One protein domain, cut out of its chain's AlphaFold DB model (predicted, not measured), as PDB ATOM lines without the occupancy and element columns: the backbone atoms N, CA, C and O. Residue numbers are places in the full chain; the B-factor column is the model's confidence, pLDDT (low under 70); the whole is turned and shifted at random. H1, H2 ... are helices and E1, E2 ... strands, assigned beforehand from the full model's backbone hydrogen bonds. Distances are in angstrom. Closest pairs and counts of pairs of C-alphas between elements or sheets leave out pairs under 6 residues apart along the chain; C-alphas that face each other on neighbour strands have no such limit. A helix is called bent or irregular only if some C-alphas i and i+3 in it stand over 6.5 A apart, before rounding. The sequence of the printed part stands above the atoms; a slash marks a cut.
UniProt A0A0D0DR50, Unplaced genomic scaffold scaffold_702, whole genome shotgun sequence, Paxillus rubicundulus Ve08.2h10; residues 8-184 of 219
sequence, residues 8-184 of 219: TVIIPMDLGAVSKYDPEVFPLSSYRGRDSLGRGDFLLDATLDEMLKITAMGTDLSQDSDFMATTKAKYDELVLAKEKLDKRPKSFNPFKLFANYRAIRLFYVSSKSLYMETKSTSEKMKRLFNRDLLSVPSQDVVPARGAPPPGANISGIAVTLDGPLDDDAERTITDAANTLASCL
ATOM      1  N   THR A   8     173.821 247.642 187.467       81.56
ATOM      2  CA  THR A   8     174.043 246.225 187.187       81.56
ATOM      3  C   THR A   8     173.727 245.445 188.453       81.56
ATOM      4  O   THR A   8     174.204 245.794 189.534       81.56
ATOM      5  N   VAL A   9     172.892 244.419 188.337       82.44
ATOM      6  CA  VAL A   9     172.587 243.505 189.440       82.44
ATOM      7  C   VAL A   9     173.459 242.275 189.287       82.44
ATOM      8  O   VAL A   9     173.497 241.673 188.218       82.44
ATOM      9  N   ILE A  10     174.168 241.906 190.346       82.06
ATOM     10  CA  ILE A  10     175.030 240.731 190.352       82.06
ATOM     11  C   ILE A  10     174.354 239.628 191.160       82.06
ATOM     12  O   ILE A  10     174.018 239.823 192.330       82.06
ATOM     13  N   ILE A  11     174.197 238.463 190.530       81.12
ATOM     14  CA  ILE A  11     173.759 237.218 191.160       81.12
ATOM     15  C   ILE A  11     175.020 236.390 191.459       81.12
ATOM     16  O   ILE A  11     175.609 235.815 190.540       81.12
ATOM     17  N   PRO A  12     175.491 236.341 192.713       74.81
ATOM     18  CA  PRO A  12     176.734 235.655 193.053       74.81
ATOM     19  C   PRO A  12     176.546 234.132 193.081       74.81
ATOM     20  O   PRO A  12     175.875 233.584 193.958       74.81
ATOM     21  N   MET A  13     177.204 233.428 192.162       75.31
ATOM     22  CA  MET A  13     177.148 231.971 192.035       75.31
ATOM     23  C   MET A  13     178.428 231.428 191.402       75.31
ATOM     24  O   MET A  13     179.001 232.063 190.527       75.31
ATOM     25  N   ASP A  14     178.879 230.260 191.851       77.00
ATOM     26  CA  ASP A  14     180.049 229.611 191.257       77.00
ATOM     27  C   ASP A  14     179.621 228.858 189.994       77.00
ATOM     28  O   ASP A  14     178.925 227.846 190.074       77.00
ATOM     29  N   LEU A  15     180.000 229.394 188.833       73.62
ATOM     30  CA  LEU A  15     179.757 228.786 187.524       73.62
ATOM     31  C   LEU A  15     180.989 228.006 187.030       73.62
ATOM     32  O   LEU A  15     180.987 227.458 185.932       73.62
ATOM     33  N   GLY A  16     182.048 227.907 187.837       76.44
ATOM     34  CA  GLY A  16     183.246 227.143 187.509       76.44
ATOM     35  C   GLY A  16     184.228 227.871 186.587       76.44
ATOM     36  O   GLY A  16     184.214 229.092 186.435       76.44
ATOM     37  N   ALA A  17     185.157 227.104 186.012       80.88
ATOM     38  CA  ALA A  17     186.309 227.646 185.295       80.88
ATOM     39  C   ALA A  17     185.926 228.313 183.968       80.88
ATOM     40  O   ALA A  17     185.274 227.700 183.121       80.88
ATOM     41  N   VAL A  18     186.451 229.519 183.734       81.00
ATOM     42  CA  VAL A  18     186.202 230.306 182.514       81.00
ATOM     43  C   VAL A  18     186.598 229.540 181.246       81.00
ATOM     44  O   VAL A  18     185.944 229.655 180.217       81.00
ATOM     45  N   SER A  19     187.626 228.689 181.321       77.62
ATOM     46  CA  SER A  19     188.101 227.878 180.192       77.62
ATOM     47  C   SER A  19     187.086 226.861 179.659       77.62
ATOM     48  O   SER A  19     187.325 226.280 178.605       77.62
ATOM     49  N   LYS A  20     186.007 226.580 180.400       79.31
ATOM     50  CA  LYS A  20     184.938 225.667 179.966       79.31
ATOM     51  C   LYS A  20     183.890 226.355 179.083       79.31
ATOM     52  O   LYS A  20     183.060 225.661 178.504       79.31
ATOM     53  N   TYR A  21     183.921 227.684 178.990       74.06
ATOM     54  CA  TYR A  21     182.912 228.487 178.309       74.06
ATOM     55  C   TYR A  21     183.484 229.128 177.047       74.06
ATOM     56  O   TYR A  21     184.642 229.545 177.020       74.06
ATOM     57  N   ASP A  22     182.658 229.206 176.004       76.94
ATOM     58  CA  ASP A  22     182.985 229.940 174.784       76.94
ATOM     59  C   ASP A  22     182.665 231.434 174.980       76.94
ATOM     60  O   ASP A  22     181.490 231.778 175.130       76.94
ATOM     61  N   PRO A  23     183.668 232.329 174.983       70.75
ATOM     62  CA  PRO A  23     183.463 233.756 175.214       70.75
ATOM     63  C   PRO A  23     182.710 234.476 174.084       70.75
ATOM     64  O   PRO A  23     182.245 235.593 174.306       70.75
ATOM     65  N   GLU A  24     182.582 233.886 172.887       74.00
ATOM     66  CA  GLU A  24     181.754 234.462 171.814       74.00
ATOM     67  C   GLU A  24     180.258 234.229 172.055       74.00
ATOM     68  O   GLU A  24     179.426 235.045 171.656       74.00
ATOM     69  N   VAL A  25     179.922 233.128 172.731       74.00
ATOM     70  CA  VAL A  25     178.543 232.750 173.070       74.00
ATOM     71  C   VAL A  25     178.149 233.289 174.446       74.00
ATOM     72  O   VAL A  25     177.006 233.692 174.648       74.00
ATOM     73  N   PHE A  26     179.098 233.313 175.382       79.06
ATOM     74  CA  PHE A  26     178.903 233.676 176.782       79.06
ATOM     75  C   PHE A  26     179.786 234.880 177.138       79.06
ATOM     76  O   PHE A  26     180.906 234.697 177.629       79.06
ATOM     77  N   PRO A  27     179.321 236.113 176.862       84.12
ATOM     78  CA  PRO A  27     180.096 237.314 177.141       84.12
ATOM     79  C   PRO A  27     180.394 237.443 178.638       84.12
ATOM     80  O   PRO A  27     179.566 237.120 179.489       84.12
ATOM     81  N   LEU A  28     181.605 237.905 178.957       85.06
ATOM     82  CA  LEU A  28     182.079 238.042 180.330       85.06
ATOM     83  C   LEU A  28     182.399 239.496 180.661       85.06
ATOM     84  O   LEU A  28     183.082 240.192 179.901       85.06
ATOM     85  N   SER A  29     182.044 239.893 181.874       85.19
ATOM     86  CA  SER A  29     182.473 241.139 182.494       85.19
ATOM     87  C   SER A  29     183.423 240.894 183.659       85.19
ATOM     88  O   SER A  29     183.419 239.855 184.309       85.19
ATOM     89  N   SER A  30     184.268 241.882 183.928       84.31
ATOM     90  CA  SER A  30     185.161 241.924 185.083       84.31
ATOM     91  C   SER A  30     184.617 242.894 186.125       84.31
ATOM     92  O   SER A  30     184.318 244.052 185.803       84.31
ATOM     93  N   TYR A  31     184.522 242.444 187.375       81.62
ATOM     94  CA  TYR A  31     184.123 243.300 188.488       81.62
ATOM     95  C   TYR A  31     185.324 244.077 189.043       81.62
ATOM     96  O   TYR A  31     186.369 243.510 189.380       81.62
ATOM     97  N   ARG A  32     185.196 245.406 189.123       76.88
ATOM     98  CA  ARG A  32     186.262 246.327 189.559       76.88
ATOM     99  C   ARG A  32     186.024 246.950 190.933       76.88
ATOM    100  O   ARG A  32     186.951 247.594 191.439       76.88
ATOM    101  N   GLY A  33     184.835 246.760 191.508       63.44
ATOM    102  CA  GLY A  33     184.451 247.289 192.816       63.44
ATOM    103  C   GLY A  33     185.247 246.687 193.980       63.44
ATOM    104  O   GLY A  33     186.043 245.761 193.810       63.44
ATOM    105  N   ARG A  34     185.079 247.270 195.174       60.44
ATOM    106  CA  ARG A  34     185.765 246.863 196.420       60.44
ATOM    107  C   ARG A  34     184.828 246.199 197.442       60.44
ATOM    108  O   ARG A  34     185.198 246.117 198.611       60.44
ATOM    109  N   ASP A  35     183.641 245.773 197.020       60.81
ATOM    110  CA  ASP A  35     182.642 245.184 197.915       60.81
ATOM    111  C   ASP A  35     182.911 243.692 198.192       60.81
ATOM    112  O   ASP A  35     184.032 243.207 198.062       60.81
ATOM    113  N   SER A  36     181.887 242.958 198.631       56.34
ATOM    114  CA  SER A  36     181.934 241.535 199.002       56.34
ATOM    115  C   SER A  36     182.336 240.582 197.865       56.34
ATOM    116  O   SER A  36     182.633 239.416 198.133       56.34
ATOM    117  N   LEU A  37     182.364 241.067 196.621       59.88
ATOM    118  CA  LEU A  37     182.929 240.390 195.455       59.88
ATOM    119  C   LEU A  37     184.414 240.738 195.302       59.88
ATOM    120  O   LEU A  37     184.821 241.893 195.452       59.88
ATOM    121  N   GLY A  38     185.232 239.738 194.972       58.81
ATOM    122  CA  GLY A  38     186.656 239.933 194.753       58.81
ATOM    123  C   GLY A  38     186.897 240.846 193.554       58.81
ATOM    124  O   GLY A  38     186.349 240.656 192.468       58.81
ATOM    125  N   ARG A  39     187.751 241.859 193.723       58.69
ATOM    126  CA  ARG A  39     188.208 242.677 192.596       58.69
ATOM    127  C   ARG A  39     188.948 241.779 191.599       58.69
ATOM    128  O   ARG A  39     190.000 241.241 191.940       58.69
ATOM    129  N   GLY A  40     188.450 241.696 190.368       59.94
ATOM    130  CA  GLY A  40     189.001 240.825 189.325       59.94
ATOM    131  C   GLY A  40     188.228 239.524 189.100       59.94
ATOM    132  O   GLY A  40     188.644 238.742 188.247       59.94
ATOM    133  N   ASP A  41     187.116 239.316 189.806       76.94
ATOM    134  CA  ASP A  41     186.199 238.215 189.525       76.94
ATOM    135  C   ASP A  41     185.520 238.405 188.157       76.94
ATOM    136  O   ASP A  41     185.167 239.528 187.763       76.94
ATOM    137  N   PHE A  42     185.349 237.297 187.433       82.06
ATOM    138  CA  PHE A  42     184.630 237.264 186.163       82.06
ATOM    139  C   PHE A  42     183.151 236.988 186.413       82.06
ATOM    140  O   PHE A  42     182.794 236.128 187.219       82.06
ATOM    141  N   LEU A  43     182.299 237.717 185.707       84.75
ATOM    142  CA  LEU A  43     180.850 237.610 185.755       84.75
ATOM    143  C   LEU A  43     180.345 237.266 184.357       84.75
ATOM    144  O   LEU A  43     180.838 237.820 183.377       84.75
ATOM    145  N   LEU A  44     179.375 236.364 184.273       85.06
ATOM    146  CA  LEU A  44     178.667 236.071 183.035       85.06
ATOM    147  C   LEU A  44     177.673 237.195 182.751       85.06
ATOM    148  O   LEU A  44     176.808 237.460 183.584       85.06
ATOM    149  N   ASP A  45     177.781 237.842 181.599       85.00
ATOM    150  CA  ASP A  45     176.819 238.864 181.206       85.00
ATOM    151  C   ASP A  45     175.511 238.197 180.787       85.00
ATOM    152  O   ASP A  45     175.498 237.273 179.972       85.00
ATOM    153  N   ALA A  46     174.408 238.685 181.339       84.88
ATOM    154  CA  ALA A  46     173.078 238.260 180.958       84.88
ATOM    155  C   ALA A  46     172.123 239.449 180.862       84.88
ATOM    156  O   ALA A  46     172.265 240.485 181.520       84.88
ATOM    157  N   THR A  47     171.116 239.283 180.023       84.88
ATOM    158  CA  THR A  47     170.028 240.235 179.826       84.88
ATOM    159  C   THR A  47     168.827 239.877 180.697       84.88
ATOM    160  O   THR A  47     168.646 238.736 181.127       84.88
ATOM    161  N   LEU A  48     167.958 240.860 180.940       82.44
ATOM    162  CA  LEU A  48     166.705 240.630 181.660       82.44
ATOM    163  C   LEU A  48     165.793 239.626 180.921       82.44
ATOM    164  O   LEU A  48     165.160 238.783 181.552       82.44
ATOM    165  N   ASP A  49     165.788 239.655 179.586       81.38
ATOM    166  CA  ASP A  49     165.042 238.702 178.755       81.38
ATOM    167  C   ASP A  49     165.549 237.261 178.917       81.38
ATOM    168  O   ASP A  49     164.766 236.309 178.884       81.38
ATOM    169  N   GLU A  50     166.856 237.075 179.106       80.00
ATOM    170  CA  GLU A  50     167.431 235.762 179.409       80.00
ATOM    171  C   GLU A  50     167.035 235.290 180.808       80.00
ATOM    172  O   GLU A  50     166.684 234.120 180.966       80.00
ATOM    173  N   MET A  51     166.980 236.188 181.798       80.94
ATOM    174  CA  MET A  51     166.458 235.857 183.133       80.94
ATOM    175  C   MET A  51     164.988 235.413 183.077       80.94
ATOM    176  O   MET A  51     164.629 234.412 183.696       80.94
ATOM    177  N   LEU A  52     164.153 236.085 182.274       80.56
ATOM    178  CA  LEU A  52     162.755 235.690 182.042       80.56
ATOM    179  C   LEU A  52     162.621 234.325 181.354       80.56
ATOM    180  O   LEU A  52     161.704 233.557 181.643       80.56
ATOM    181  N   LYS A  53     163.526 233.990 180.431       79.62
ATOM    182  CA  LYS A  53     163.535 232.659 179.806       79.62
ATOM    183  C   LYS A  53     163.942 231.577 180.802       79.62
ATOM    184  O   LYS A  53     163.362 230.496 180.783       79.62
ATOM    185  N   ILE A  54     164.905 231.864 181.675       75.81
ATOM    186  CA  ILE A  54     165.365 230.926 182.704       75.81
ATOM    187  C   ILE A  54     164.247 230.627 183.704       75.81
ATOM    188  O   ILE A  54     164.025 229.458 184.016       75.81
ATOM    189  N   THR A  55     163.499 231.637 184.160       72.56
ATOM    190  CA  THR A  55     162.339 231.404 185.036       72.56
ATOM    191  C   THR A  55     161.283 230.544 184.354       72.56
ATOM    192  O   THR A  55     160.800 229.590 184.962       72.56
ATOM    193  N   ALA A  56     160.983 230.810 183.078       73.12
ATOM    194  CA  ALA A  56     160.047 229.999 182.303       73.12
ATOM    195  C   ALA A  56     160.499 228.526 182.189       73.12
ATOM    196  O   ALA A  56     159.706 227.613 182.427       73.12
ATOM    197  N   MET A  57     161.785 228.277 181.922       65.81
ATOM    198  CA  MET A  57     162.345 226.916 181.874       65.81
ATOM    199  C   MET A  57     162.313 226.215 183.241       65.81
ATOM    200  O   MET A  57     162.021 225.022 183.321       65.81
ATOM    201  N   GLY A  58     162.568 226.945 184.330       60.78
ATOM    202  CA  GLY A  58     162.432 226.424 185.693       60.78
ATOM    203  C   GLY A  58     161.001 226.051 186.054       60.78
ATOM    204  O   GLY A  58     160.760 225.036 186.712       60.78
ATOM    205  N   THR A  59     160.029 226.839 185.591       59.44
ATOM    206  CA  THR A  59     158.618 226.520 185.806       59.44
ATOM    207  C   THR A  59     158.180 225.268 185.052       59.44
ATOM    208  O   THR A  59     157.382 224.515 185.604       59.44
ATOM    209  N   ASP A  60     158.740 224.970 183.878       57.41
ATOM    210  CA  ASP A  60     158.440 223.722 183.159       57.41
ATOM    211  C   ASP A  60     158.957 222.475 183.903       57.41
ATOM    212  O   ASP A  60     158.291 221.442 183.906       57.41
ATOM    213  N   LEU A  61     160.066 222.572 184.647       51.97
ATOM    214  CA  LEU A  61     160.515 221.505 185.560       51.97
ATOM    215  C   LEU A  61     159.580 221.343 186.771       51.97
ATOM    216  O   LEU A  61     159.351 220.232 187.245       51.97
ATOM    217  N   SER A  62     158.992 222.439 187.260       52.03
ATOM    218  CA  SER A  62     157.966 222.395 188.315       52.03
ATOM    219  C   SER A  62     156.600 221.889 187.822       52.03
ATOM    220  O   SER A  62     155.754 221.513 188.637       52.03
ATOM    221  N   GLN A  63     156.386 221.846 186.500       51.53
ATOM    222  CA  GLN A  63     155.180 221.303 185.867       51.53
ATOM    223  C   GLN A  63     155.154 219.774 185.796       51.53
ATOM    224  O   GLN A  63     154.160 219.215 185.326       51.53
ATOM    225  N   ASP A  64     156.127 219.081 186.398       54.62
ATOM    226  CA  ASP A  64     156.096 217.629 186.627       54.62
ATOM    227  C   ASP A  64     155.071 217.224 187.721       54.62
ATOM    228  O   ASP A  64     155.250 216.338 188.562       54.62
ATOM    229  N   SER A  65     153.932 217.918 187.717       57.97
ATOM    230  CA  SER A  65     152.695 217.584 188.409       57.97
ATOM    231  C   SER A  65     152.243 216.159 188.093       57.97
ATOM    232  O   SER A  65     151.698 215.497 188.975       57.97
ATOM    233  N   ASP A  66     152.558 215.655 186.899       60.25
ATOM    234  CA  ASP A  66     152.340 214.268 186.499       60.25
ATOM    235  C   ASP A  66     153.223 213.303 187.299       60.25
ATOM    236  O   ASP A  66     152.728 212.278 187.780       60.25
ATOM    237  N   PHE A  67     154.494 213.633 187.551       62.19
ATOM    238  CA  PHE A  67     155.358 212.842 188.432       62.19
ATOM    239  C   PHE A  67     154.843 212.826 189.880       62.19
ATOM    240  O   PHE A  67     154.768 211.772 190.523       62.19
ATOM    241  N   MET A  68     154.406 213.974 190.402       64.94
ATOM    242  CA  MET A  68     153.845 214.050 191.760       64.94
ATOM    243  C   MET A  68     152.487 213.340 191.873       64.94
ATOM    244  O   MET A  68     152.232 212.632 192.855       64.94
ATOM    245  N   ALA A  69     151.627 213.458 190.861       72.56
ATOM    246  CA  ALA A  69     150.336 212.778 190.801       72.56
ATOM    247  C   ALA A  69     150.501 211.257 190.679       72.56
ATOM    248  O   ALA A  69     149.840 210.507 191.403       72.56
ATOM    249  N   THR A  70     151.417 210.788 189.828       72.19
ATOM    250  CA  THR A  70     151.722 209.356 189.680       72.19
ATOM    251  C   THR A  70     152.346 208.774 190.945       72.19
ATOM    252  O   THR A  70     151.960 207.682 191.372       72.19
ATOM    253  N   THR A  71     153.236 209.516 191.609       71.50
ATOM    254  CA  THR A  71     153.840 209.097 192.882       71.50
ATOM    255  C   THR A  71     152.795 208.985 193.992       71.50
ATOM    256  O   THR A  71     152.768 207.986 194.720       71.50
ATOM    257  N   LYS A  72     151.873 209.950 194.096       82.00
ATOM    258  CA  LYS A  72     150.754 209.883 195.046       82.00
ATOM    259  C   LYS A  72     149.825 208.705 194.747       82.00
ATOM    260  O   LYS A  72     149.490 207.954 195.658       82.00
ATOM    261  N   ALA A  73     149.462 208.493 193.483       83.81
ATOM    262  CA  ALA A  73     148.608 207.374 193.087       83.81
ATOM    263  C   ALA A  73     149.240 206.014 193.442       83.81
ATOM    264  O   ALA A  73     148.565 205.130 193.970       83.81
ATOM    265  N   LYS A  74     150.555 205.866 193.227       81.19
ATOM    266  CA  LYS A  74     151.321 204.681 193.647       81.19
ATOM    267  C   LYS A  74     151.335 204.500 195.163       81.19
ATOM    268  O   LYS A  74     151.230 203.373 195.648       81.19
ATOM    269  N   TYR A  75     151.459 205.589 195.916       82.25
ATOM    270  CA  TYR A  75     151.396 205.548 197.372       82.25
ATOM    271  C   TYR A  75     150.016 205.091 197.868       82.25
ATOM    272  O   TYR A  75     149.935 204.171 198.685       82.25
ATOM    273  N   ASP A  76     148.939 205.655 197.324       86.25
ATOM    274  CA  ASP A  76     147.564 205.288 197.679       86.25
ATOM    275  C   ASP A  76     147.274 203.809 197.350       86.25
ATOM    276  O   ASP A  76     146.670 203.086 198.150       86.25
ATOM    277  N   GLU A  77     147.787 203.311 196.219       85.06
ATOM    278  CA  GLU A  77     147.714 201.893 195.843       85.06
ATOM    279  C   GLU A  77     148.415 200.987 196.874       85.06
ATOM    280  O   GLU A  77     147.861 199.965 197.299       85.06
ATOM    281  N   LEU A  78     149.609 201.374 197.334       80.62
ATOM    282  CA  LEU A  78     150.362 200.640 198.355       80.62
ATOM    283  C   LEU A  78     149.662 200.651 199.721       80.62
ATOM    284  O   LEU A  78     149.683 199.636 200.424       80.62
ATOM    285  N   VAL A  79     149.010 201.755 200.092       86.94
ATOM    286  CA  VAL A  79     148.214 201.852 201.327       86.94
ATOM    287  C   VAL A  79     147.019 200.898 201.272       86.94
ATOM    288  O   VAL A  79     146.817 200.110 202.201       86.94
ATOM    289  N   LEU A  80     146.285 200.877 200.158       83.81
ATOM    290  CA  LEU A  80     145.172 199.942 199.961       83.81
ATOM    291  C   LEU A  80     145.641 198.479 199.952       83.81
ATOM    292  O   LEU A  80     144.966 197.596 200.495       83.81
ATOM    293  N   ALA A  81     146.804 198.198 199.360       78.12
ATOM    294  CA  ALA A  81     147.407 196.869 199.386       78.12
ATOM    295  C   ALA A  81     147.791 196.450 200.815       78.12
ATOM    296  O   ALA A  81     147.513 195.313 201.208       78.12
ATOM    297  N   LYS A  82     148.355 197.367 201.612       79.88
ATOM    298  CA  LYS A  82     148.674 197.145 203.030       79.88
ATOM    299  C   LYS A  82     147.420 196.805 203.838       79.88
ATOM    300  O   LYS A  82     147.417 195.787 204.527       79.88
ATOM    301  N   GLU A  83     146.341 197.575 203.701       81.19
ATOM    302  CA  GLU A  83     145.079 197.300 204.405       81.19
ATOM    303  C   GLU A  83     144.478 195.936 204.035       81.19
ATOM    304  O   GLU A  83     143.984 195.205 204.899       81.19
ATOM    305  N   LYS A  84     144.538 195.555 202.751       76.69
ATOM    306  CA  LYS A  84     144.096 194.228 202.288       76.69
ATOM    307  C   LYS A  84     144.972 193.102 202.842       76.69
ATOM    308  O   LYS A  84     144.451 192.026 203.137       76.69
ATOM    309  N   LEU A  85     146.278 193.325 202.979       69.88
ATOM    310  CA  LEU A  85     147.218 192.368 203.569       69.88
ATOM    311  C   LEU A  85     147.035 192.226 205.083       69.88
ATOM    312  O   LEU A  85     147.136 191.111 205.594       69.88
ATOM    313  N   ASP A  86     146.720 193.312 205.789       71.38
ATOM    314  CA  ASP A  86     146.466 193.287 207.232       71.38
ATOM    315  C   ASP A  86     145.168 192.553 207.598       71.38
ATOM    316  O   ASP A  86     145.107 191.930 208.657       71.38
ATOM    317  N   LYS A  87     144.174 192.540 206.699       76.94
ATOM    318  CA  LYS A  87     142.909 191.796 206.858       76.94
ATOM    319  C   LYS A  87     143.023 190.286 206.590       76.94
ATOM    320  O   LYS A  87     142.074 189.555 206.870       76.94
ATOM    321  N   ARG A  88     144.137 189.789 206.034       67.19
ATOM    322  CA  ARG A  88     144.323 188.345 205.786       67.19
ATOM    323  C   ARG A  88     144.777 187.626 207.063       67.19
ATOM    324  O   ARG A  88     145.613 188.166 207.787       67.19
ATOM    325  N   PRO A  89     144.303 186.392 207.327       61.56
ATOM    326  CA  PRO A  89     144.783 185.598 208.453       61.56
ATOM    327  C   PRO A  89     146.289 185.350 208.296       61.56
ATOM    328  O   PRO A  89     146.745 184.722 207.337       61.56
ATOM    329  N   LYS A  90     147.077 185.921 209.209       63.38
ATOM    330  CA  LYS A  90     148.541 185.903 209.158       63.38
ATOM    331  C   LYS A  90     149.037 184.536 209.638       63.38
ATOM    332  O   LYS A  90     149.004 184.260 210.832       63.38
ATOM    333  N   SER A  91     149.531 183.690 208.731       64.56
ATOM    334  CA  SER A  91     150.385 182.572 209.142       64.56
ATOM    335  C   SER A  91     151.753 183.132 209.532       64.56
ATOM    336  O   SER A  91     152.366 183.911 208.793       64.56
ATOM    337  N   PHE A  92     152.210 182.803 210.740       62.72
ATOM    338  CA  PHE A  92     153.488 183.282 211.247       62.72
ATOM    339  C   PHE A  92     154.619 182.607 210.465       62.72
ATOM    340  O   PHE A  92     154.944 181.446 210.692       62.72
ATOM    341  N   ASN A  93     155.190 183.332 209.501       68.25
ATOM    342  CA  ASN A  93     156.351 182.883 208.746       68.25
ATOM    343  C   ASN A  93     157.593 183.661 209.226       68.25
ATOM    344  O   ASN A  93     157.721 184.850 208.909       68.25
ATOM    345  N   PRO A  94     158.525 183.018 209.949       68.56
ATOM    346  CA  PRO A  94     159.719 183.679 210.473       68.56
ATOM    347  C   PRO A  94     160.633 184.241 209.369       68.56
ATOM    348  O   PRO A  94     161.255 185.282 209.574       68.56
ATOM    349  N   PHE A  95     160.650 183.652 208.165       70.81
ATOM    350  CA  PHE A  95     161.393 184.211 207.026       70.81
ATOM    351  C   PHE A  95     160.808 185.542 206.544       70.81
ATOM    352  O   PHE A  95     161.566 186.452 206.212       70.81
ATOM    353  N   LYS A  96     159.477 185.702 206.554       70.31
ATOM    354  CA  LYS A  96     158.843 186.997 206.246       70.31
ATOM    355  C   LYS A  96     159.203 188.057 207.281       70.31
ATOM    356  O   LYS A  96     159.393 189.211 206.914       70.31
ATOM    357  N   LEU A  97     159.314 187.676 208.554       70.50
ATOM    358  CA  LEU A  97     159.687 188.595 209.628       70.50
ATOM    359  C   LEU A  97     161.128 189.099 209.451       70.50
ATOM    360  O   LEU A  97     161.364 190.306 209.492       70.50
ATOM    361  N   PHE A  98     162.067 188.197 209.148       71.56
ATOM    362  CA  PHE A  98     163.453 188.560 208.832       71.56
ATOM    363  C   PHE A  98     163.579 189.384 207.543       71.56
ATOM    364  O   PHE A  98     164.326 190.363 207.514       71.56
ATOM    365  N   ALA A  99     162.835 189.032 206.490       71.38
ATOM    366  CA  ALA A  99     162.820 189.793 205.242       71.38
ATOM    367  C   ALA A  99     162.278 191.216 205.450       71.38
ATOM    368  O   ALA A  99     162.903 192.176 205.000       71.38
ATOM    369  N   ASN A 100     161.184 191.369 206.203       72.25
ATOM    370  CA  ASN A 100     160.634 192.680 206.554       72.25
ATOM    371  C   ASN A 100     161.600 193.494 207.414       72.25
ATOM    372  O   ASN A 100     161.803 194.672 207.139       72.25
ATOM    373  N   TYR A 101     162.242 192.884 208.414       76.62
ATOM    374  CA  TYR A 101     163.252 193.571 209.221       76.62
ATOM    375  C   TYR A 101     164.416 194.081 208.356       76.62
ATOM    376  O   TYR A 101     164.844 195.228 208.493       76.62
ATOM    377  N   ARG A 102     164.893 193.264 207.407       76.06
ATOM    378  CA  ARG A 102     165.951 193.657 206.464       76.06
ATOM    379  C   ARG A 102     165.503 194.784 205.529       76.06
ATOM    380  O   ARG A 102     166.277 195.714 205.317       76.06
ATOM    381  N   ALA A 103     164.275 194.726 205.018       75.12
ATOM    382  CA  ALA A 103     163.701 195.770 204.171       75.12
ATOM    383  C   ALA A 103     163.532 197.096 204.930       75.12
ATOM    384  O   ALA A 103     163.946 198.136 204.431       75.12
ATOM    385  N   ILE A 104     163.020 197.058 206.166       76.06
ATOM    386  CA  ILE A 104     162.897 198.237 207.039       76.06
ATOM    387  C   ILE A 104     164.274 198.835 207.329       76.06
ATOM    388  O   ILE A 104     164.435 200.051 207.281       76.06
ATOM    389  N   ARG A 105     165.286 198.001 207.593       79.50
ATOM    390  CA  ARG A 105     166.655 198.475 207.834       79.50
ATOM    391  C   ARG A 105     167.252 199.147 206.596       79.50
ATOM    392  O   ARG A 105     167.849 200.207 206.737       79.50
ATOM    393  N   LEU A 106     167.077 198.563 205.409       76.44
ATOM    394  CA  LEU A 106     167.496 199.170 204.141       76.44
ATOM    395  C   LEU A 106     166.785 200.504 203.914       76.44
ATOM    396  O   LEU A 106     167.449 201.516 203.724       76.44
ATOM    397  N   PHE A 107     165.458 200.526 204.043       77.69
ATOM    398  CA  PHE A 107     164.662 201.740 203.895       77.69
ATOM    399  C   PHE A 107     165.079 202.828 204.890       77.69
ATOM    400  O   PHE A 107     165.240 203.979 204.503       77.69
ATOM    401  N   TYR A 108     165.313 202.478 206.156       79.19
ATOM    402  CA  TYR A 108     165.773 203.419 207.175       79.19
ATOM    403  C   TYR A 108     167.166 203.975 206.863       79.19
ATOM    404  O   TYR A 108     167.386 205.175 207.002       79.19
ATOM    405  N   VAL A 109     168.103 203.130 206.421       79.25
ATOM    406  CA  VAL A 109     169.454 203.568 206.033       79.25
ATOM    407  C   VAL A 109     169.389 204.508 204.832       79.25
ATOM    408  O   VAL A 109     169.964 205.591 204.894       79.25
ATOM    409  N   SER A 110     168.637 204.147 203.791       73.06
ATOM    410  CA  SER A 110     168.433 204.994 202.613       73.06
ATOM    411  C   SER A 110     167.722 206.302 202.964       73.06
ATOM    412  O   SER A 110     168.171 207.361 202.546       73.06
ATOM    413  N   SER A 111     166.682 206.260 203.803       67.06
ATOM    414  CA  SER A 111     165.952 207.460 204.241       67.06
ATOM    415  C   SER A 111     166.824 208.370 205.095       67.06
ATOM    416  O   SER A 111     166.755 209.586 204.969       67.06
ATOM    417  N   LYS A 112     167.668 207.801 205.960       75.50
ATOM    418  CA  LYS A 112     168.626 208.568 206.757       75.50
ATOM    419  C   LYS A 112     169.710 209.177 205.871       75.50
ATOM    420  O   LYS A 112     170.077 210.317 206.114       75.50
ATOM    421  N   SER A 113     170.200 208.448 204.867       70.69
ATOM    422  CA  SER A 113     171.145 208.981 203.879       70.69
ATOM    423  C   SER A 113     170.526 210.161 203.141       70.69
ATOM    424  O   SER A 113     171.063 211.259 203.209       70.69
ATOM    425  N   LEU A 114     169.328 209.962 202.582       70.81
ATOM    426  CA  LEU A 114     168.568 210.998 201.895       70.81
ATOM    427  C   LEU A 114     168.295 212.198 202.809       70.81
ATOM    428  O   LEU A 114     168.464 213.331 202.385       70.81
ATOM    429  N   TYR A 115     167.913 211.980 204.070       69.12
ATOM    430  CA  TYR A 115     167.682 213.052 205.044       69.12
ATOM    431  C   TYR A 115     168.963 213.823 205.385       69.12
ATOM    432  O   TYR A 115     168.945 215.045 205.484       69.12
ATOM    433  N   MET A 116     170.083 213.130 205.592       67.06
ATOM    434  CA  MET A 116     171.361 213.782 205.894       67.06
ATOM    435  C   MET A 116     171.871 214.574 204.688       67.06
ATOM    436  O   MET A 116     172.394 215.673 204.859       67.06
ATOM    437  N   GLU A 117     171.658 214.047 203.487       61.59
ATOM    438  CA  GLU A 117     171.983 214.695 202.223       61.59
ATOM    439  C   GLU A 117     171.101 215.923 201.980       61.59
ATOM    440  O   GLU A 117     171.633 217.017 201.821       61.59
ATOM    441  N   THR A 118     169.777 215.784 202.108       60.84
ATOM    442  CA  THR A 118     168.805 216.892 201.991       60.84
ATOM    443  C   THR A 118     168.965 217.958 203.076       60.84
ATOM    444  O   THR A 118     168.788 219.146 202.813       60.84
ATOM    445  N   LYS A 119     169.343 217.585 204.304       58.44
ATOM    446  CA  LYS A 119     169.640 218.547 205.380       58.44
ATOM    447  C   LYS A 119     170.941 219.310 205.113       58.44
ATOM    448  O   LYS A 119     171.013 220.509 205.369       58.44
ATOM    449  N   SER A 120     171.961 218.627 204.595       54.38
ATOM    450  CA  SER A 120     173.217 219.242 204.151       54.38
ATOM    451  C   SER A 120     172.984 220.219 202.993       54.38
ATOM    452  O   SER A 120     173.495 221.340 203.029       54.38
ATOM    453  N   THR A 121     172.182 219.843 201.993       50.31
ATOM    454  CA  THR A 121     171.840 220.726 200.868       50.31
ATOM    455  C   THR A 121     170.941 221.879 201.286       50.31
ATOM    456  O   THR A 121     171.195 222.994 200.855       50.31
ATOM    457  N   SER A 122     169.989 221.674 202.200       44.34
ATOM    458  CA  SER A 122     169.189 222.744 202.817       44.34
ATOM    459  C   SER A 122     170.062 223.814 203.490       44.34
ATOM    460  O   SER A 122     169.857 225.007 203.273       44.34
ATOM    461  N   GLU A 123     171.081 223.409 204.252       47.19
ATOM    462  CA  GLU A 123     172.044 224.326 204.881       47.19
ATOM    463  C   GLU A 123     172.956 225.024 203.856       47.19
ATOM    464  O   GLU A 123     173.254 226.210 204.008       47.19
ATOM    465  N   LYS A 124     173.385 224.327 202.792       51.00
ATOM    466  CA  LYS A 124     174.162 224.931 201.691       51.00
ATOM    467  C   LYS A 124     173.333 225.942 200.900       51.00
ATOM    468  O   LYS A 124     173.799 227.054 200.670       51.00
ATOM    469  N   MET A 125     172.093 225.594 200.572       45.91
ATOM    470  CA  MET A 125     171.120 226.492 199.963       45.91
ATOM    471  C   MET A 125     170.898 227.710 200.851       45.91
ATOM    472  O   MET A 125     171.000 228.824 200.369       45.91
ATOM    473  N   LYS A 126     170.720 227.543 202.166       46.84
ATOM    474  CA  LYS A 126     170.550 228.669 203.100       46.84
ATOM    475  C   LYS A 126     171.754 229.624 203.139       46.84
ATOM    476  O   LYS A 126     171.580 230.808 203.408       46.84
ATOM    477  N   ARG A 127     172.969 229.138 202.858       47.50
ATOM    478  CA  ARG A 127     174.170 229.984 202.699       47.50
ATOM    479  C   ARG A 127     174.217 230.696 201.347       47.50
ATOM    480  O   ARG A 127     174.701 231.820 201.300       47.50
ATOM    481  N   LEU A 128     173.714 230.069 200.283       47.78
ATOM    482  CA  LEU A 128     173.550 230.701 198.968       47.78
ATOM    483  C   LEU A 128     172.430 231.756 198.988       47.78
ATOM    484  O   LEU A 128     172.636 232.854 198.494       47.78
ATOM    485  N   PHE A 129     171.309 231.475 199.661       45.31
ATOM    486  CA  PHE A 129     170.175 232.389 199.862       45.31
ATOM    487  C   PHE A 129     170.491 233.597 200.763       45.31
ATOM    488  O   PHE A 129     169.718 234.543 200.787       45.31
ATOM    489  N   ASN A 130     171.614 233.581 201.492       44.81
ATOM    490  CA  ASN A 130     172.114 234.728 202.263       44.81
ATOM    491  C   ASN A 130     173.121 235.587 201.475       44.81
ATOM    492  O   ASN A 130     173.765 236.464 202.055       44.81
ATOM    493  N   ARG A 131     173.319 235.325 200.178       52.91
ATOM    494  CA  ARG A 131     174.022 236.259 199.302       52.91
ATOM    495  C   ARG A 131     172.981 237.157 198.648       52.91
ATOM    496  O   ARG A 131     172.459 236.828 197.590       52.91
ATOM    497  N   ASP A 132     172.670 238.255 199.328       58.88
ATOM    498  CA  ASP A 132     171.798 239.303 198.801       58.88
ATOM    499  C   ASP A 132     172.239 239.695 197.381       58.88
ATOM    500  O   ASP A 132     173.439 239.783 197.097       58.88
ATOM    501  N   LEU A 133     171.269 239.915 196.488       64.81
ATOM    502  CA  LEU A 133     171.524 240.453 195.153       64.81
ATOM    503  C   LEU A 133     172.313 241.759 195.289       64.81
ATOM    504  O   LEU A 133     171.892 242.689 195.979       64.81
ATOM    505  N   LEU A 134     173.470 241.840 194.635       70.31
ATOM    506  CA  LEU A 134     174.333 243.011 194.744       70.31
ATOM    507  C   LEU A 134     173.987 243.983 193.619       70.31
ATOM    508  O   LEU A 134     174.363 243.777 192.467       70.31
ATOM    509  N   SER A 135     173.260 245.048 193.950       71.44
ATOM    510  CA  SER A 135     173.028 246.164 193.030       71.44
ATOM    511  C   SER A 135     174.235 247.099 193.056       71.44
ATOM    512  O   SER A 135     174.486 247.764 194.062       71.44
ATOM    513  N   VAL A 136     174.984 247.149 191.955       76.00
ATOM    514  CA  VAL A 136     176.192 247.974 191.815       76.00
ATOM    515  C   VAL A 136     176.053 248.974 190.658       76.00
ATOM    516  O   VAL A 136     175.305 248.730 189.702       76.00
ATOM    517  N   PRO A 137     176.756 250.121 190.698       76.94
ATOM    518  CA  PRO A 137     176.847 251.016 189.550       76.94
ATOM    519  C   PRO A 137     177.426 250.290 188.330       76.94
ATOM    520  O   PRO A 137     178.438 249.600 188.435       76.94
ATOM    521  N   SER A 138     176.858 250.505 187.138       77.25
ATOM    522  CA  SER A 138     177.340 249.821 185.916       77.25
ATOM    523  C   SER A 138     178.779 250.185 185.527       77.25
ATOM    524  O   SER A 138     179.372 249.553 184.667       77.25
ATOM    525  N   GLN A 139     179.358 251.221 186.136       77.12
ATOM    526  CA  GLN A 139     180.748 251.633 185.913       77.12
ATOM    527  C   GLN A 139     181.754 250.674 186.572       77.12
ATOM    528  O   GLN A 139     182.908 250.603 186.141       77.12
ATOM    529  N   ASP A 140     181.313 249.928 187.589       76.31
ATOM    530  CA  ASP A 140     182.136 248.961 188.319       76.31
ATOM    531  C   ASP A 140     182.175 247.586 187.639       76.31
ATOM    532  O   ASP A 140     183.007 246.748 187.994       76.31
ATOM    533  N   VAL A 141     181.324 247.369 186.633       77.25
ATOM    534  CA  VAL A 141     181.268 246.160 185.808       77.25
ATOM    535  C   VAL A 141     181.709 246.535 184.398       77.25
ATOM    536  O   VAL A 141     181.069 247.329 183.716       77.25
ATOM    537  N   VAL A 142     182.857 246.017 183.966       82.12
ATOM    538  CA  VAL A 142     183.438 246.373 182.664       82.12
ATOM    539  C   VAL A 142     183.655 245.108 181.848       82.12
ATOM    540  O   VAL A 142     184.259 244.183 182.400       82.12
ATOM    541  N   PRO A 143     183.296 245.088 180.547       80.56
ATOM    542  CA  PRO A 143     183.541 243.943 179.677       80.56
ATOM    543  C   PRO A 143     184.981 243.451 179.809       80.56
ATOM    544  O   PRO A 143     185.928 244.255 179.769       80.56
ATOM    545  N   ALA A 144     185.152 242.145 179.996       78.75
ATOM    546  CA  ALA A 144     186.464 241.536 180.121       78.75
ATOM    547  C   ALA A 144     187.234 241.744 178.807       78.75
ATOM    548  O   ALA A 144     186.833 241.284 177.741       78.75
ATOM    549  N   ARG A 145     188.340 242.496 178.861       67.12
ATOM    550  CA  ARG A 145     189.200 242.741 177.696       67.12
ATOM    551  C   ARG A 145     190.419 241.832 177.764       67.12
ATOM    552  O   ARG A 145     191.262 242.013 178.640       67.12
ATOM    553  N   GLY A 146     190.535 240.926 176.797       67.62
ATOM    554  CA  GLY A 146     191.652 239.986 176.676       67.62
ATOM    555  C   GLY A 146     191.342 238.604 177.248       67.62
ATOM    556  O   GLY A 146     190.276 238.376 177.810       67.62
ATOM    557  N   ALA A 147     192.281 237.673 177.073       68.19
ATOM    558  CA  ALA A 147     192.121 236.316 177.574       68.19
ATOM    559  C   ALA A 147     192.156 236.305 179.120       68.19
ATOM    560  O   ALA A 147     193.070 236.898 179.707       68.19
ATOM    561  N   PRO A 148     191.193 235.644 179.782       75.00
ATOM    562  CA  PRO A 148     191.189 235.488 181.230       75.00
ATOM    563  C   PRO A 148     192.423 234.685 181.683       75.00
ATOM    564  O   PRO A 148     192.907 233.823 180.942       75.00
ATOM    565  N   PRO A 149     192.973 234.962 182.880       77.94
ATOM    566  CA  PRO A 149     194.145 234.255 183.375       77.94
ATOM    567  C   PRO A 149     193.853 232.754 183.556       77.94
ATOM    568  O   PRO A 149     192.716 232.370 183.846       77.94
ATOM    569  N   PRO A 150     194.869 231.886 183.404       73.88
ATOM    570  CA  PRO A 150     194.691 230.446 183.556       73.88
ATOM    571  C   PRO A 150     194.224 230.118 184.980       73.88
ATOM    572  O   PRO A 150     194.852 230.532 185.953       73.88
ATOM    573  N   GLY A 151     193.117 229.380 185.093       73.50
ATOM    574  CA  GLY A 151     192.489 229.049 186.376       73.50
ATOM    575  C   GLY A 151     191.503 230.096 186.908       73.50
ATOM    576  O   GLY A 151     191.089 229.991 188.058       73.50
ATOM    577  N   ALA A 152     191.125 231.097 186.107       77.75
ATOM    578  CA  ALA A 152     190.030 231.999 186.452       77.75
ATOM    579  C   ALA A 152     188.688 231.253 186.538       77.75
ATOM    580  O   ALA A 152     188.385 230.415 185.683       77.75
ATOM    581  N   ASN A 153     187.869 231.625 187.524       80.75
ATOM    582  CA  ASN A 153     186.501 231.140 187.693       80.75
ATOM    583  C   ASN A 153     185.491 232.264 187.441       80.75
ATOM    584  O   ASN A 153     185.801 233.445 187.623       80.75
ATOM    585  N   ILE A 154     184.292 231.874 187.022       81.12
ATOM    586  CA  ILE A 154     183.137 232.755 186.888       81.12
ATOM    587  C   ILE A 154     182.391 232.740 188.226       81.12
ATOM    588  O   ILE A 154     181.852 231.713 188.639       81.12
ATOM    589  N   SER A 155     182.377 233.885 188.905       79.38
ATOM    590  CA  SER A 155     181.893 234.034 190.285       79.38
ATOM    591  C   SER A 155     180.450 234.543 190.384       79.38
ATOM    592  O   SER A 155     179.934 234.746 191.490       79.38
ATOM    593  N   GLY A 156     179.783 234.773 189.250       81.88
ATOM    594  CA  GLY A 156     178.374 235.145 189.222       81.88
ATOM    595  C   GLY A 156     177.862 235.545 187.847       81.88
ATOM    596  O   GLY A 156     178.572 235.449 186.848       81.88
ATOM    597  N   ILE A 157     176.619 236.018 187.826       84.25
ATOM    598  CA  ILE A 157     175.935 236.554 186.645       84.25
ATOM    599  C   ILE A 157     175.727 238.055 186.847       84.25
ATOM    600  O   ILE A 157     175.250 238.472 187.902       84.25
ATOM    601  N   ALA A 158     176.078 238.861 185.850       86.44
ATOM    602  CA  ALA A 158     175.836 240.294 185.800       86.44
ATOM    603  C   ALA A 158     174.637 240.592 184.891       86.44
ATOM    604  O   ALA A 158     174.671 240.317 183.695       86.44
ATOM    605  N   VAL A 159     173.589 241.190 185.457       85.44
ATOM    606  CA  VAL A 159     172.393 241.622 184.728       85.44
ATOM    607  C   VAL A 159     172.406 243.139 184.604       85.44
ATOM    608  O   VAL A 159     172.279 243.854 185.601       85.44
ATOM    609  N   THR A 160     172.584 243.643 183.383       83.88
ATOM    610  CA  THR A 160     172.610 245.092 183.124       83.88
ATOM    611  C   THR A 160     171.187 245.621 182.959       83.88
ATOM    612  O   THR A 160     170.409 245.055 182.195       83.88
ATOM    613  N   LEU A 161     170.853 246.717 183.646       80.25
ATOM    614  CA  LEU A 161     169.541 247.358 183.568       80.25
ATOM    615  C   LEU A 161     169.621 248.694 182.821       80.25
ATOM    616  O   LEU A 161     170.496 249.527 183.080       80.25
ATOM    617  N   ASP A 162     168.642 248.947 181.953       76.31
ATOM    618  CA  ASP A 162     168.479 250.213 181.220       76.31
ATOM    619  C   ASP A 162     167.850 251.336 182.079       76.31
ATOM    620  O   ASP A 162     167.246 252.283 181.568       76.31
ATOM    621  N   GLY A 163     168.020 251.265 183.401       72.31
ATOM    622  CA  GLY A 163     167.425 252.186 184.364       72.31
ATOM    623  C   GLY A 163     167.751 251.834 185.822       72.31
ATOM    624  O   GLY A 163     168.622 250.995 186.076       72.31
ATOM    625  N   PRO A 164     167.093 252.501 186.791       74.00
ATOM    626  CA  PRO A 164     167.125 252.076 188.187       74.00
ATOM    627  C   PRO A 164     166.470 250.697 188.332       74.00
ATOM    628  O   PRO A 164     165.651 250.312 187.506       74.00
ATOM    629  N   LEU A 165     166.830 249.977 189.397       76.31
ATOM    630  CA  LEU A 165     166.174 248.723 189.757       76.31
ATOM    631  C   LEU A 165     164.720 249.023 190.144       76.31
ATOM    632  O   LEU A 165     164.491 249.727 191.128       76.31
ATOM    633  N   ASP A 166     163.776 248.550 189.339       82.12
ATOM    634  CA  ASP A 166     162.344 248.575 189.618       82.12
ATOM    635  C   ASP A 166     161.884 247.236 190.216       82.12
ATOM    636  O   ASP A 166     162.543 246.205 190.064       82.12
ATOM    637  N   ASP A 167     160.744 247.261 190.912       78.12
ATOM    638  CA  ASP A 167     160.219 246.101 191.646       78.12
ATOM    639  C   ASP A 167     159.986 244.885 190.721       78.12
ATOM    640  O   ASP A 167     160.171 243.736 191.127       78.12
ATOM    641  N   ASP A 168     159.617 245.132 189.459       78.75
ATOM    642  CA  ASP A 168     159.372 244.088 188.459       78.75
ATOM    643  C   ASP A 168     160.676 243.423 187.978       78.75
ATOM    644  O   ASP A 168     160.729 242.187 187.871       78.75
ATOM    645  N   ALA A 169     161.753 244.187 187.735       79.25
ATOM    646  CA  ALA A 169     163.058 243.602 187.422       79.25
ATOM    647  C   ALA A 169     163.660 242.896 188.635       79.25
ATOM    648  O   ALA A 169     164.207 241.803 188.483       79.25
ATOM    649  N   GLU A 170     163.532 243.468 189.836       80.38
ATOM    650  CA  GLU A 170     164.010 242.837 191.069       80.38
ATOM    651  C   GLU A 170     163.344 241.478 191.278       80.38
ATOM    652  O   GLU A 170     164.030 240.478 191.511       80.38
ATOM    653  N   ARG A 171     162.021 241.409 191.114       79.81
ATOM    654  CA  ARG A 171     161.277 240.152 191.211       79.81
ATOM    655  C   ARG A 171     161.717 239.144 190.154       79.81
ATOM    656  O   ARG A 171     161.990 237.996 190.490       79.81
ATOM    657  N   THR A 172     161.834 239.575 188.901       81.12
ATOM    658  CA  THR A 172     162.264 238.719 187.784       81.12
ATOM    659  C   THR A 172     163.653 238.128 188.022       81.12
ATOM    660  O   THR A 172     163.863 236.927 187.852       81.12
ATOM    661  N   ILE A 173     164.603 238.964 188.448       82.44
ATOM    662  CA  ILE A 173     165.979 238.555 188.740       82.44
ATOM    663  C   ILE A 173     166.012 237.622 189.952       82.44
ATOM    664  O   ILE A 173     166.732 236.627 189.935       82.44
ATOM    665  N   THR A 174     165.212 237.904 190.979       80.12
ATOM    666  CA  THR A 174     165.109 237.054 192.172       80.12
ATOM    667  C   THR A 174     164.543 235.677 191.828       80.12
ATOM    668  O   THR A 174     165.108 234.660 192.228       80.12
ATOM    669  N   ASP A 175     163.473 235.616 191.037       76.81
ATOM    670  CA  ASP A 175     162.872 234.356 190.597       76.81
ATOM    671  C   ASP A 175     163.841 233.558 189.704       76.81
ATOM    672  O   ASP A 175     163.960 232.334 189.843       76.81
ATOM    673  N   ALA A 176     164.599 234.241 188.837       77.81
ATOM    674  CA  ALA A 176     165.630 233.619 188.007       77.81
ATOM    675  C   ALA A 176     166.787 233.079 188.855       77.81
ATOM    676  O   ALA A 176     167.214 231.941 188.664       77.81
ATOM    677  N   ALA A 177     167.253 233.850 189.839       77.25
ATOM    678  CA  ALA A 177     168.289 233.435 190.779       77.25
ATOM    679  C   ALA A 177     167.856 232.201 191.586       77.25
ATOM    680  O   ALA A 177     168.629 231.252 191.717       77.25
ATOM    681  N   ASN A 178     166.609 232.175 192.062       74.75
ATOM    682  CA  ASN A 178     166.037 231.031 192.773       74.75
ATOM    683  C   ASN A 178     165.958 229.786 191.877       74.75
ATOM    684  O   ASN A 178     166.283 228.681 192.313       74.75
ATOM    685  N   THR A 179     165.571 229.974 190.615       71.94
ATOM    686  CA  THR A 179     165.517 228.904 189.616       71.94
ATOM    687  C   THR A 179     166.908 228.336 189.344       71.94
ATOM    688  O   THR A 179     167.118 227.131 189.477       71.94
ATOM    689  N   LEU A 180     167.892 229.191 189.064       72.75
ATOM    690  CA  LEU A 180     169.280 228.778 188.843       72.75
ATOM    691  C   LEU A 180     169.867 228.073 190.065       72.75
ATOM    692  O   LEU A 180     170.523 227.046 189.920       72.75
ATOM    693  N   ALA A 181     169.580 228.563 191.269       68.69
ATOM    694  CA  ALA A 181     170.002 227.919 192.507       68.69
ATOM    695  C   ALA A 181     169.371 226.529 192.705       68.69
ATOM    696  O   ALA A 181     169.982 225.675 193.345       68.69
ATOM    697  N   SER A 182     168.174 226.287 192.164       64.38
ATOM    698  CA  SER A 182     167.537 224.964 192.182       64.38
ATOM    699  C   SER A 182     168.087 224.006 191.117       64.38
ATOM    700  O   SER A 182     168.055 222.795 191.327       64.38
ATOM    701  N   CYS A 183     168.615 224.538 190.009       61.38
ATOM    702  CA  CYS A 183     169.179 223.767 188.896       61.38
ATOM    703  C   CYS A 183     170.694 223.541 189.002       61.38
ATOM    704  O   CYS A 183     171.217 222.655 188.327       61.38
ATOM    705  N   LEU A 184     171.406 224.336 189.808       60.84
ATOM    706  CA  LEU A 184     172.821 224.132 190.106       60.84
ATOM    707  C   LEU A 184     172.973 222.823 190.873       60.84
ATOM    708  O   LEU A 184     172.760 222.746 192.085       60.84
TER     709      LEU A 184
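What this domain is: This is residues 8 to 184 of the 219 residues of an uncharacterized protein of Paxillus rubicundulus Ve08.2h10 (UniProt A0A0D0DR50). A compact body, a sheet of six strands curled like part of a barrel with H4 packed on it and H1 packed on H4, bears one long open loop that sticks out: residues 62 to 124, which hold H2 and most of H3. H2 runs out and H3 runs back, with a gap between them. The 177 printed residues hold named elements in the order E1 E2 E3 H1 H2 H3 E4 E5 E6 H4. The sheet's order is E4 E1 E6 E3 E2 E5, mixed, and the class is mixed, helices and strands. The whole is extended, with a radius of gyration of the C-alphas of 24.5 A and spans of 79 by 35 by 29 A.

How they stand to each other: E1, residues 8 to 17, bends by 71 degrees at residue 13. E6, residues 153 to 160, is its antiparallel neighbour, with N 11 and O 157 2.8 A apart. E4, residues 134 to 137, is an edge strand antiparallel to E1; N 10 and O 134 are 2.8 A apart. E3, residues 42 to 46, is parallel to E6, with N 44 and O 156 2.8 A apart. E2, residues 28 to 31, forms a hairpin with E3; N 29 and O 43 are 2.8 A apart. E5, residues 141 to 143, is the other edge strand, antiparallel to E2, with N 30 and O 142 2.8 A apart. This is a folded sheet, bent back on itself: E4, E1 and E6 face E2 and E5, with E3 as the hinge. H4, residues 167 to 183, is on the sheet at a height of 10.2 A and runs along the strands, at 7 degrees to E1 on the local plane. H1, residues 48 to 62, touches H4 at a steep tilt of 49 degrees, the same way; the closest C-alphas, of Thr 55 and Ala 176, are 5.0 A apart. H1 only grazes the sheet, with residues 48 to 51. H2, residues 65 to 86, and H3, residues 94 to 128, are apart. H3 is close to but not clearly touching H4; the closest C-alphas, of Met 125 and Ala 181, are 7.7 A apart. In H1, H2, H3 and H4 every O i to N i+4 pair is within hydrogen-bond range.

Where its parts are: E1 begins with C-alpha 8 at (174.043, 246.225, 187.187) and is 22.3 A long. H1 measures 21.3 A, H2 31.4 A and H3 50.3 A, with C-alpha 94 at (159.719, 183.679, 210.473). E6 measures 20.2 A. H4 measures 24.2 A and ends with C-alpha 183 at (169.179, 223.767, 188.896).

The domain as a whole: The C-alphas farthest apart, of Ser 91 and Gln 139, are 78.9 A apart. The printed part has no cut, and no link is long. Its mean pLDDT is 72.3; 55 residues are under 70, among them 57 to 68 and 115 to 133.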